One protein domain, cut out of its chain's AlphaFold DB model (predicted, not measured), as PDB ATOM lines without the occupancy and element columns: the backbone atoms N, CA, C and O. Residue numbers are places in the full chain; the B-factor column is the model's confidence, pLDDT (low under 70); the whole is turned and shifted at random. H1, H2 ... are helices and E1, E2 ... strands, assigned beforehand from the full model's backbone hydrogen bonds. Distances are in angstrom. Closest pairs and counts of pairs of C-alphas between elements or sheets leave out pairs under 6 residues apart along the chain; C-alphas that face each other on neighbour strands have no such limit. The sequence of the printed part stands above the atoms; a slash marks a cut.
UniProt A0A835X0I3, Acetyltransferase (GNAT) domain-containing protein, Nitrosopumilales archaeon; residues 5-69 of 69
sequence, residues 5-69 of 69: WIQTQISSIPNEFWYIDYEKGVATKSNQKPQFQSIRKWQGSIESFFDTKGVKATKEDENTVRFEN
ATOM      1  N   TRP A   5      29.423  55.333 -37.942       93.88
ATOM      2  CA  TRP A   5      28.489  54.223 -37.829       93.88
ATOM      3  C   TRP A   5      28.198  53.613 -39.189       93.88
ATOM      4  O   TRP A   5      27.856  54.323 -40.139       93.88
ATOM      5  N   ILE A   6      28.281  52.289 -39.263       93.12
ATOM      6  CA  ILE A   6      27.916  51.502 -40.433       93.12
ATOM      7  C   ILE A   6      26.779  50.558 -40.082       93.12
ATOM      8  O   ILE A   6      26.811  49.874 -39.069       93.12
ATOM      9  N   GLN A   7      25.771  50.517 -40.939       93.19
ATOM     10  CA  GLN A   7      24.781  49.458 -40.968       93.19
ATOM     11  C   GLN A   7      25.151  48.502 -42.098       93.19
ATOM     12  O   GLN A   7      25.041  48.874 -43.272       93.19
ATOM     13  N   THR A   8      25.588  47.297 -41.748       91.06
ATOM     14  CA  THR A   8      25.834  46.226 -42.714       91.06
ATOM     15  C   THR A   8      24.522  45.526 -43.041       91.06
ATOM     16  O   THR A   8      23.653  45.339 -42.185       91.06
ATOM     17  N   GLN A   9      24.363  45.167 -44.308       86.62
ATOM     18  CA  GLN A   9      23.235  44.399 -44.808       86.62
ATOM     19  C   GLN A   9      23.786  43.254 -45.653       86.62
ATOM     20  O   GLN A   9      24.339  43.473 -46.729       86.62
ATOM     21  N   ILE A  10      23.654  42.032 -45.138       80.56
ATOM     22  CA  ILE A  10      24.035  40.788 -45.811       80.56
ATOM     23  C   ILE A  10      22.752  39.982 -45.980       80.56
ATOM     24  O   ILE A  10      21.974  39.870 -45.039       80.56
ATOM     25  N   SER A  11      22.512  39.411 -47.161       73.12
ATOM     26  CA  SER A  11      21.244  38.745 -47.501       73.12
ATOM     27  C   SER A  11      20.793  37.662 -46.507       73.12
ATOM     28  O   SER A  11      19.602  37.380 -46.425       73.12
ATOM     29  N   SER A  12      21.721  37.062 -45.765       69.69
ATOM     30  CA  SER A  12      21.486  35.961 -44.826       69.69
ATOM     31  C   SER A  12      21.554  36.347 -43.343       69.69
ATOM     32  O   SER A  12      21.307  35.488 -42.500       69.69
ATOM     33  N   ILE A  13      21.894  37.596 -42.998       70.38
ATOM     34  CA  ILE A  13      22.127  38.024 -41.608       70.38
ATOM     35  C   ILE A  13      21.259  39.254 -41.304       70.38
ATOM     36  O   ILE A  13      21.181  40.161 -42.137       70.38
ATOM     37  N   PRO A  14      20.594  39.322 -40.131       75.81
ATOM     38  CA  PRO A  14      19.923  40.540 -39.689       75.81
ATOM     39  C   PRO A  14      20.877  41.736 -39.747       75.81
ATOM     40  O   PRO A  14      22.055  41.593 -39.440       75.81
ATOM     41  N   ASN A  15      20.366  42.911 -40.121       83.44
ATOM     42  CA  ASN A  15      21.183  44.124 -40.201       83.44
ATOM     43  C   ASN A  15      21.998  44.325 -38.916       83.44
ATOM     44  O   ASN A  15      21.420  44.372 -37.827       83.44
ATOM     45  N   GLU A  16      23.310  44.495 -39.051       89.38
ATOM     46  CA  GLU A  16      24.194  44.749 -37.915       89.38
ATOM     47  C   GLU A  16      24.623  46.212 -37.916       89.38
ATOM     48  O   GLU A  16      24.805  46.826 -38.970       89.38
ATOM     49  N   PHE A  17      24.795  46.775 -36.725       92.50
ATOM     50  CA  PHE A  17      25.348  48.110 -36.561       92.50
ATOM     51  C   PHE A  17      26.781  47.988 -36.069       92.50
ATOM     52  O   PHE A  17      27.049  47.285 -35.102       92.50
ATOM     53  N   TRP A  18      27.688  48.696 -36.722       93.50
ATOM     54  CA  TRP A  18      29.107  48.717 -36.418       93.50
ATOM     55  C   TRP A  18      29.537  50.153 -36.151       93.50
ATOM     56  O   TRP A  18      29.205  51.059 -36.918       93.50
ATOM     57  N   TYR A  19      30.269  50.364 -35.066       93.94
ATOM     58  CA  TYR A  19      30.913  51.625 -34.742       93.94
ATOM     59  C   TYR A  19      32.397  51.527 -35.065       93.94
ATOM     60  O   TYR A  19      33.092  50.683 -34.513       93.94
ATOM     61  N   ILE A  20      32.873  52.387 -35.956       92.94
ATOM     62  CA  ILE A  20      34.267  52.449 -36.381       92.94
ATOM     63  C   ILE A  20      34.956  53.576 -35.618       92.94
ATOM     64  O   ILE A  20      34.662  54.755 -35.841       92.94
ATOM     65  N   ASP A  21      35.887  53.194 -34.751       92.56
ATOM     66  CA  ASP A  21      36.814  54.071 -34.046       92.56
ATOM     67  C   ASP A  21      38.148  54.074 -34.810       92.56
ATOM     68  O   ASP A  21      38.975  53.169 -34.671       92.56
ATOM     69  N   TYR A  22      38.334  55.076 -35.674       89.19
ATOM     70  CA  TYR A  22      39.548  55.192 -36.491       89.19
ATOM     71  C   TYR A  22      40.779  55.574 -35.666       89.19
ATOM     72  O   TYR A  22      41.894  55.327 -36.111       89.19
ATOM     73  N   GLU A  23      40.600  56.184 -34.493       89.44
ATOM     74  CA  GLU A  23      41.722  56.532 -33.614       89.44
ATOM     75  C   GLU A  23      42.299  55.285 -32.947       89.44
ATOM     76  O   GLU A  23      43.510  55.176 -32.771       89.44
ATOM     77  N   LYS A  24      41.435  54.324 -32.615       89.94
ATOM     78  CA  LYS A  24      41.836  53.041 -32.031       89.94
ATOM     79  C   LYS A  24      42.080  51.938 -33.060       89.94
ATOM     80  O   LYS A  24      42.585  50.885 -32.680       89.94
ATOM     81  N   GLY A  25      41.706  52.151 -34.322       91.94
ATOM     82  CA  GLY A  25      41.788  51.128 -35.367       91.94
ATOM     83  C   GLY A  25      40.874  49.936 -35.085       91.94
ATOM     84  O   GLY A  25      41.263  48.792 -35.298       91.94
ATOM     85  N   VAL A  26      39.680  50.174 -34.533       93.31
ATOM     86  CA  VAL A  26      38.734  49.103 -34.188       93.31
ATOM     87  C   VAL A  26      37.325  49.423 -34.655       93.31
ATOM     88  O   VAL A  26      36.865  50.562 -34.602       93.31
ATOM     89  N   ALA A  27      36.626  48.396 -35.108       94.00
ATOM     90  CA  ALA A  27      35.208  48.412 -35.387       94.00
ATOM     91  C   ALA A  27      34.506  47.465 -34.425       94.00
ATOM     92  O   ALA A  27      34.848  46.287 -34.353       94.00
ATOM     93  N   THR A  28      33.520  47.977 -33.699       94.62
ATOM     94  CA  THR A  28      32.760  47.205 -32.720       94.62
ATOM     95  C   THR A  28      31.301  47.093 -33.126       94.62
ATOM     96  O   THR A  28      30.650  48.069 -33.506       94.62
ATOM     97  N   LYS A  29      30.770  45.879 -33.053       93.31
ATOM     98  CA  LYS A  29      29.374  45.565 -33.301       93.31
ATOM     99  C   LYS A  29      28.540  46.040 -32.122       93.31
ATOM    100  O   LYS A  29      28.852  45.787 -30.960       93.31
ATOM    101  N   SER A  30      27.447  46.714 -32.433       89.81
ATOM    102  CA  SER A  30      26.449  47.175 -31.483       89.81
ATOM    103  C   SER A  30      25.113  46.521 -31.795       89.81
ATOM    104  O   SER A  30      24.625  46.556 -32.924       89.81
ATOM    105  N   ASN A  31      24.473  45.994 -30.755       84.69
ATOM    106  CA  ASN A  31      23.099  45.498 -30.838       84.69
ATOM    107  C   ASN A  31      22.067  46.636 -30.794       84.69
ATOM    108  O   ASN A  31      20.873  46.403 -30.966       84.69
ATOM    109  N   GLN A  32      22.512  47.871 -30.553       83.56
ATOM    110  CA  GLN A  32      21.657  49.047 -30.513       83.56
ATOM    111  C   GLN A  32      21.930  49.942 -31.714       83.56
ATOM    112  O   GLN A  32      23.070  50.338 -31.976       83.56
ATOM    113  N   LYS A  33      20.852  50.310 -32.412       83.81
ATOM    114  CA  LYS A  33      20.896  51.353 -33.432       83.81
ATOM    115  C   LYS A  33      21.246  52.684 -32.751       83.81
ATOM    116  O   LYS A  33      20.514  53.089 -31.844       83.81
ATOM    117  N   PRO A  34      22.302  53.388 -33.183       84.38
ATOM    118  CA  PRO A  34      22.667  54.668 -32.592       84.38
ATOM    119  C   PRO A  34      21.556  55.700 -32.824       84.38
ATOM    120  O   PRO A  34      21.002  55.813 -33.923       84.38
ATOM    121  N   GLN A  35      21.223  56.454 -31.779       82.56
ATOM    122  CA  GLN A  35      20.279  57.566 -31.863       82.56
ATOM    123  C   GLN A  35      21.025  58.855 -32.222       82.56
ATOM    124  O   GLN A  35      22.133  59.083 -31.743       82.56
ATOM    125  N   PHE A  36      20.416  59.692 -33.064       79.56
ATOM    126  CA  PHE A  36      20.929  61.019 -33.445       79.56
ATOM    127  C   PHE A  36      22.315  61.041 -34.120       79.56
ATOM    128  O   PHE A  36      22.919  62.104 -34.235       79.56
ATOM    129  N   GLN A  37      22.809  59.898 -34.608       84.38
ATOM    130  CA  GLN A  37      24.049  59.818 -35.386       84.38
ATOM    131  C   GLN A  37      23.779  59.390 -36.829       84.38
ATOM    132  O   GLN A  37      22.869  58.607 -37.109       84.38
ATOM    133  N   SER A  38      24.597  59.896 -37.751       87.56
ATOM    134  CA  SER A  38      24.566  59.493 -39.156       87.56
ATOM    135  C   SER A  38      25.057  58.057 -39.306       87.56
ATOM    136  O   SER A  38      26.174  57.734 -38.909       87.56
ATOM    137  N   ILE A  39      24.232  57.205 -39.916       91.25
ATOM    138  CA  ILE A  39      24.553  55.799 -40.176       91.25
ATOM    139  C   ILE A  39      24.764  55.612 -41.674       91.25
ATOM    140  O   ILE A  39      23.865  55.873 -42.478       91.25
ATOM    141  N   ARG A  40      25.940  55.122 -42.061       91.62
ATOM    142  CA  ARG A  40      26.239  54.745 -43.441       91.62
ATOM    143  C   ARG A  40      25.742  53.330 -43.708       91.62
ATOM    144  O   ARG A  40      26.046  52.419 -42.954       91.62
ATOM    145  N   LYS A  41      25.014  53.124 -44.800       91.31
ATOM    146  CA  LYS A  41      24.591  51.779 -45.217       91.31
ATOM    147  C   LYS A  41      25.675  51.118 -46.062       91.31
ATOM    148  O   LYS A  41      26.248  51.772 -46.935       91.31
ATOM    149  N   TRP A  42      25.919  49.837 -45.820       92.62
ATOM    150  CA  TRP A  42      26.837  49.012 -46.593       92.62
ATOM    151  C   TRP A  42      26.181  47.679 -46.958       92.62
ATOM    152  O   TRP A  42      25.638  47.001 -46.091       92.62
ATOM    153  N   GLN A  43      26.210  47.324 -48.243       90.88
ATOM    154  CA  GLN A  43      25.715  46.035 -48.736       90.88
ATOM    155  C   GLN A  43      26.878  45.043 -48.730       90.88
ATOM    156  O   GLN A  43      27.678  45.020 -49.660       90.88
ATOM    157  N   GLY A  44      27.005  44.277 -47.653       90.25
ATOM    158  CA  GLY A  44      28.151  43.412 -47.393       90.25
ATOM    159  C   GLY A  44      28.519  43.385 -45.914       90.25
ATOM    160  O   GLY A  44      27.875  44.036 -45.088       90.25
ATOM    161  N   SER A  45      29.560  42.625 -45.583       90.25
ATOM    162  CA  SER A  45      30.103  42.558 -44.225       90.25
ATOM    163  C   SER A  45      30.980  43.761 -43.894       90.25
ATOM    164  O   SER A  45      31.377  44.522 -44.784       90.25
ATOM    165  N   ILE A  46      31.290  43.942 -42.613       90.81
ATOM    166  CA  ILE A  46      32.157  45.037 -42.176       90.81
ATOM    167  C   ILE A  46      33.584  44.870 -42.723       90.81
ATOM    168  O   ILE A  46      34.221  45.849 -43.094       90.81
ATOM    169  N   GLU A  47      34.056  43.634 -42.880       90.25
ATOM    170  CA  GLU A  47      35.347  43.311 -43.490       90.25
ATOM    171  C   GLU A  47      35.372  43.737 -44.961       90.25
ATOM    172  O   GLU A  47      36.278  44.452 -45.373       90.25
ATOM    173  N   SER A  48      34.314  43.430 -45.723       91.12
ATOM    174  CA  SER A  48      34.214  43.868 -47.123       91.12
ATOM    175  C   SER A  48      34.199  45.395 -47.266       91.12
ATOM    176  O   SER A  48      34.692  45.935 -48.255       91.12
ATOM    177  N   PHE A  49      33.660  46.117 -46.275       92.12
ATOM    178  CA  PHE A  49      33.745  47.575 -46.249       92.12
ATOM    179  C   PHE A  49      35.205  48.029 -46.154       92.12
ATOM    180  O   PHE A  49      35.620  48.881 -46.939       92.12
ATOM    181  N   PHE A  50      35.992  47.440 -45.251       91.88
ATOM    182  CA  PHE A  50      37.415  47.747 -45.113       91.88
ATOM    183  C   PHE A  50      38.233  47.344 -46.346       91.88
ATOM    184  O   PHE A  50      39.049  48.144 -46.805       91.88
ATOM    185  N   ASP A  51      37.926  46.205 -46.969       90.56
ATOM    186  CA  ASP A  51      38.573  45.775 -48.213       90.56
ATOM    187  C   ASP A  51      38.402  46.821 -49.326       90.56
ATOM    188  O   ASP A  51      39.370  47.199 -49.988       90.56
ATOM    189  N   THR A  52      37.199  47.392 -49.492       90.56
ATOM    190  CA  THR A  52      36.976  48.473 -50.478       90.56
ATOM    191  C   THR A  52      37.681  49.785 -50.141       90.56
ATOM    192  O   THR A  52      37.807  50.663 -50.996       90.56
ATOM    193  N   LYS A  53      38.135  49.940 -48.895       87.06
ATOM    194  CA  LYS A  53      38.964  51.061 -48.449       87.06
ATOM    195  C   LYS A  53      40.458  50.784 -48.587       87.06
ATOM    196  O   LYS A  53      41.236  51.700 -48.348       87.06
ATOM    197  N   GLY A  54      40.851  49.574 -48.994       87.62
ATOM    198  CA  GLY A  54      42.248  49.143 -49.000       87.62
ATOM    199  C   GLY A  54      42.819  48.981 -47.590       87.62
ATOM    200  O   GLY A  54      44.033  49.009 -47.417       87.62
ATOM    201  N   VAL A  55      41.948  48.845 -46.588       89.12
ATOM    202  CA  VAL A  55      42.311  48.714 -45.180       89.12
ATOM    203  C   VAL A  55      42.275  47.237 -44.819       89.12
ATOM    204  O   VAL A  55      41.269  46.562 -45.036       89.12
ATOM    205  N   LYS A  56      43.360  46.730 -44.233       87.56
ATOM    206  CA  LYS A  56      43.414  45.336 -43.794       87.56
ATOM    207  C   LYS A  56      42.686  45.195 -42.459       87.56
ATOM    208  O   LYS A  56      43.168  45.666 -41.432       87.56
ATOM    209  N   ALA A  57      41.540  44.525 -42.481       90.25
ATOM    210  CA  ALA A  57      40.773  44.189 -41.289       90.25
ATOM    211  C   ALA A  57      41.080  42.760 -40.818       90.25
ATOM    212  O   ALA A  57      41.168  41.827 -41.614       90.25
ATOM    213  N   THR A  58      41.230  42.582 -39.509       90.19
ATOM    214  CA  THR A  58      41.408  41.292 -38.841       90.19
ATOM    215  C   THR A  58      40.337  41.156 -37.770       90.19
ATOM    216  O   THR A  58      40.187  42.023 -36.909       90.19
ATOM    217  N   LYS A  59      39.574  40.066 -37.817       88.69
ATOM    218  CA  LYS A  59      38.567  39.773 -36.799       88.69
ATOM    219  C   LYS A  59      39.264  39.425 -35.482       88.69
ATOM    220  O   LYS A  59      40.035  38.470 -35.439       88.69
ATOM    221  N   GLU A  60      39.016  40.218 -34.444       88.81
ATOM    222  CA  GLU A  60      39.563  40.001 -33.099       88.81
ATOM    223  C   GLU A  60      38.625  39.087 -32.300       88.81
ATOM    224  O   GLU A  60      39.070  38.108 -31.705       88.81
ATOM    225  N   ASP A  61      37.314  39.341 -32.377       89.62
ATOM    226  CA  ASP A  61      36.267  38.500 -31.794       89.62
ATOM    227  C   ASP A  61      34.952  38.584 -32.609       89.62
ATOM    228  O   ASP A  61      34.912  39.132 -33.710       89.62
ATOM    229  N   GLU A  62      33.858  37.986 -32.124       84.38
ATOM    230  CA  GLU A  62      32.560  37.991 -32.824       84.38
ATOM    231  C   GLU A  62      31.934  39.385 -32.996       84.38
ATOM    232  O   GLU A  62      31.136  39.588 -33.914       84.38
ATOM    233  N   ASN A  63      32.300  40.331 -32.137       91.00
ATOM    234  CA  ASN A  63      31.797  41.696 -32.091       91.00
ATOM    235  C   ASN A  63      32.883  42.744 -32.371       91.00
ATOM    236  O   ASN A  63      32.555  43.922 -32.430       91.00
ATOM    237  N   THR A  64      34.144  42.361 -32.555       92.31
ATOM    238  CA  THR A  64      35.259  43.298 -32.717       92.31
ATOM    239  C   THR A  64      36.110  42.932 -33.923       92.31
ATOM    240  O   THR A  64      36.604  41.812 -34.062       92.31
ATOM    241  N   VAL A  65      36.334  43.919 -34.783       93.44
ATOM    242  CA  VAL A  65      37.232  43.846 -35.933       93.44
ATOM    243  C   VAL A  65      38.299  44.914 -35.764       93.44
ATOM    244  O   VAL A  65      37.983  46.098 -35.701       93.44
ATOM    245  N   ARG A  66      39.566  44.516 -35.698       93.62
ATOM    246  CA  ARG A  66      40.695  45.447 -35.675       93.62
ATOM    247  C   ARG A  66      41.152  45.725 -37.098       93.62
ATOM    248  O   ARG A  66      41.137  44.833 -37.939       93.62
ATOM    249  N   PHE A  67      41.565  46.947 -37.383       91.06
ATOM    250  CA  PHE A  67      42.071  47.325 -38.688       91.06
ATOM    251  C   PHE A  67      43.229  48.311 -38.567       91.06
ATOM    252  O   PHE A  67      43.262  49.150 -37.669       91.06
ATOM    253  N   GLU A  68      44.182  48.200 -39.486       83.38
ATOM    254  CA  GLU A  68      45.343  49.085 -39.565       83.38
ATOM    255  C   GLU A  68      45.196  49.969 -40.801       83.38
ATOM    256  O   GLU A  68      44.977  49.469 -41.909       83.38
ATOM    257  N   ASN A  69      45.253  51.284 -40.585       65.00
ATOM    258  CA  ASN A  69      45.144  52.303 -41.626       65.00
ATOM    259  C   ASN A  69      46.509  52.899 -41.971       65.00
ATOM    260  O   ASN A  69      47.382  52.936 -41.078       65.00
TER     261      ASN A  69
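Overview. This is residues 5 to 69 of the 69 residues of the protein "Acetyltransferase (GNAT) domain-containing protein" of Nitrosopumilales archaeon (UniProt A0A835X0I3). A single six-stranded sheet, strongly twisted, curls like part of a barrel round one short helix, H1. The curl stays open, with the edge strands E4 and E5 apart from each other. The printed part has 65 residues, with E1, E2, E3, E4, H1, E5 and E6 in that order along the chain, and its class is mostly strand. The sheet is mixed, in the order E4, E1, E2, E3, E6, E5. The whole is compact and rounded, with a radius of gyration of the C-alphas of 11.0 A and spans of 26 by 26 by 21 A.

Along the chain. E1, residues 5 to 10, begins at C-alpha 5 (28.489, 54.223, -37.829) and is 16.2 A long from first to last C-alpha. E2, residues 13 to 21, is the longest strand, at 23.0 A. E3 is residues 26 to 30, 12.7 A, and E4 is residues 39 to 43, 13.0 A. H1, residues 46 to 52, begins at C-alpha 46 (32.157, 45.037, -42.176) and is 10.2 A long. E5 is residues 56 to 59, 10.2 A. E6, residues 64 to 68, is 13.5 A long and ends at C-alpha 68 (45.343, 49.085, -39.565).

Arrangement. E1, E2 and E3 form a meander, each strand the antiparallel neighbour of the one before. In the hairpin of E1 and E2, N 6 and O 18 are within hydrogen-bond range at 2.8 A. In the hairpin of E2 and E3, N 19 and O 28 are 2.8 A apart. E4 is parallel to E1, with 24 degrees between their directions, and N 40 and O 5 are 2.8 A apart. E6 is antiparallel to E3 at 157 degrees, with N 27 and O 65 at 2.7 A. E5 and E6 form a hairpin, with N 58 and O 66 at 2.7 A. H1 is on the sheet, which curls round it. The closest C-alphas of H1 and E5 are those of Glu 47 and Ala 57, 5.9 A apart. Those of H1 and E1 are Ile 46 and Thr 8, at 6.5 A. In H1 every O i to N i+4 pair is within hydrogen-bond range.

Size, cuts and confidence. The two C-alphas farthest apart are those of Ser 12 and Glu 23, at 31.0 A. The printed part has no cut and ends at residue 69, the chain's last. No link is long; that from E3 to E4, with 8 residues, is short, and the others are tight. The mean pLDDT of the printed part is 88.2, and residues 12 and 69 are under 70.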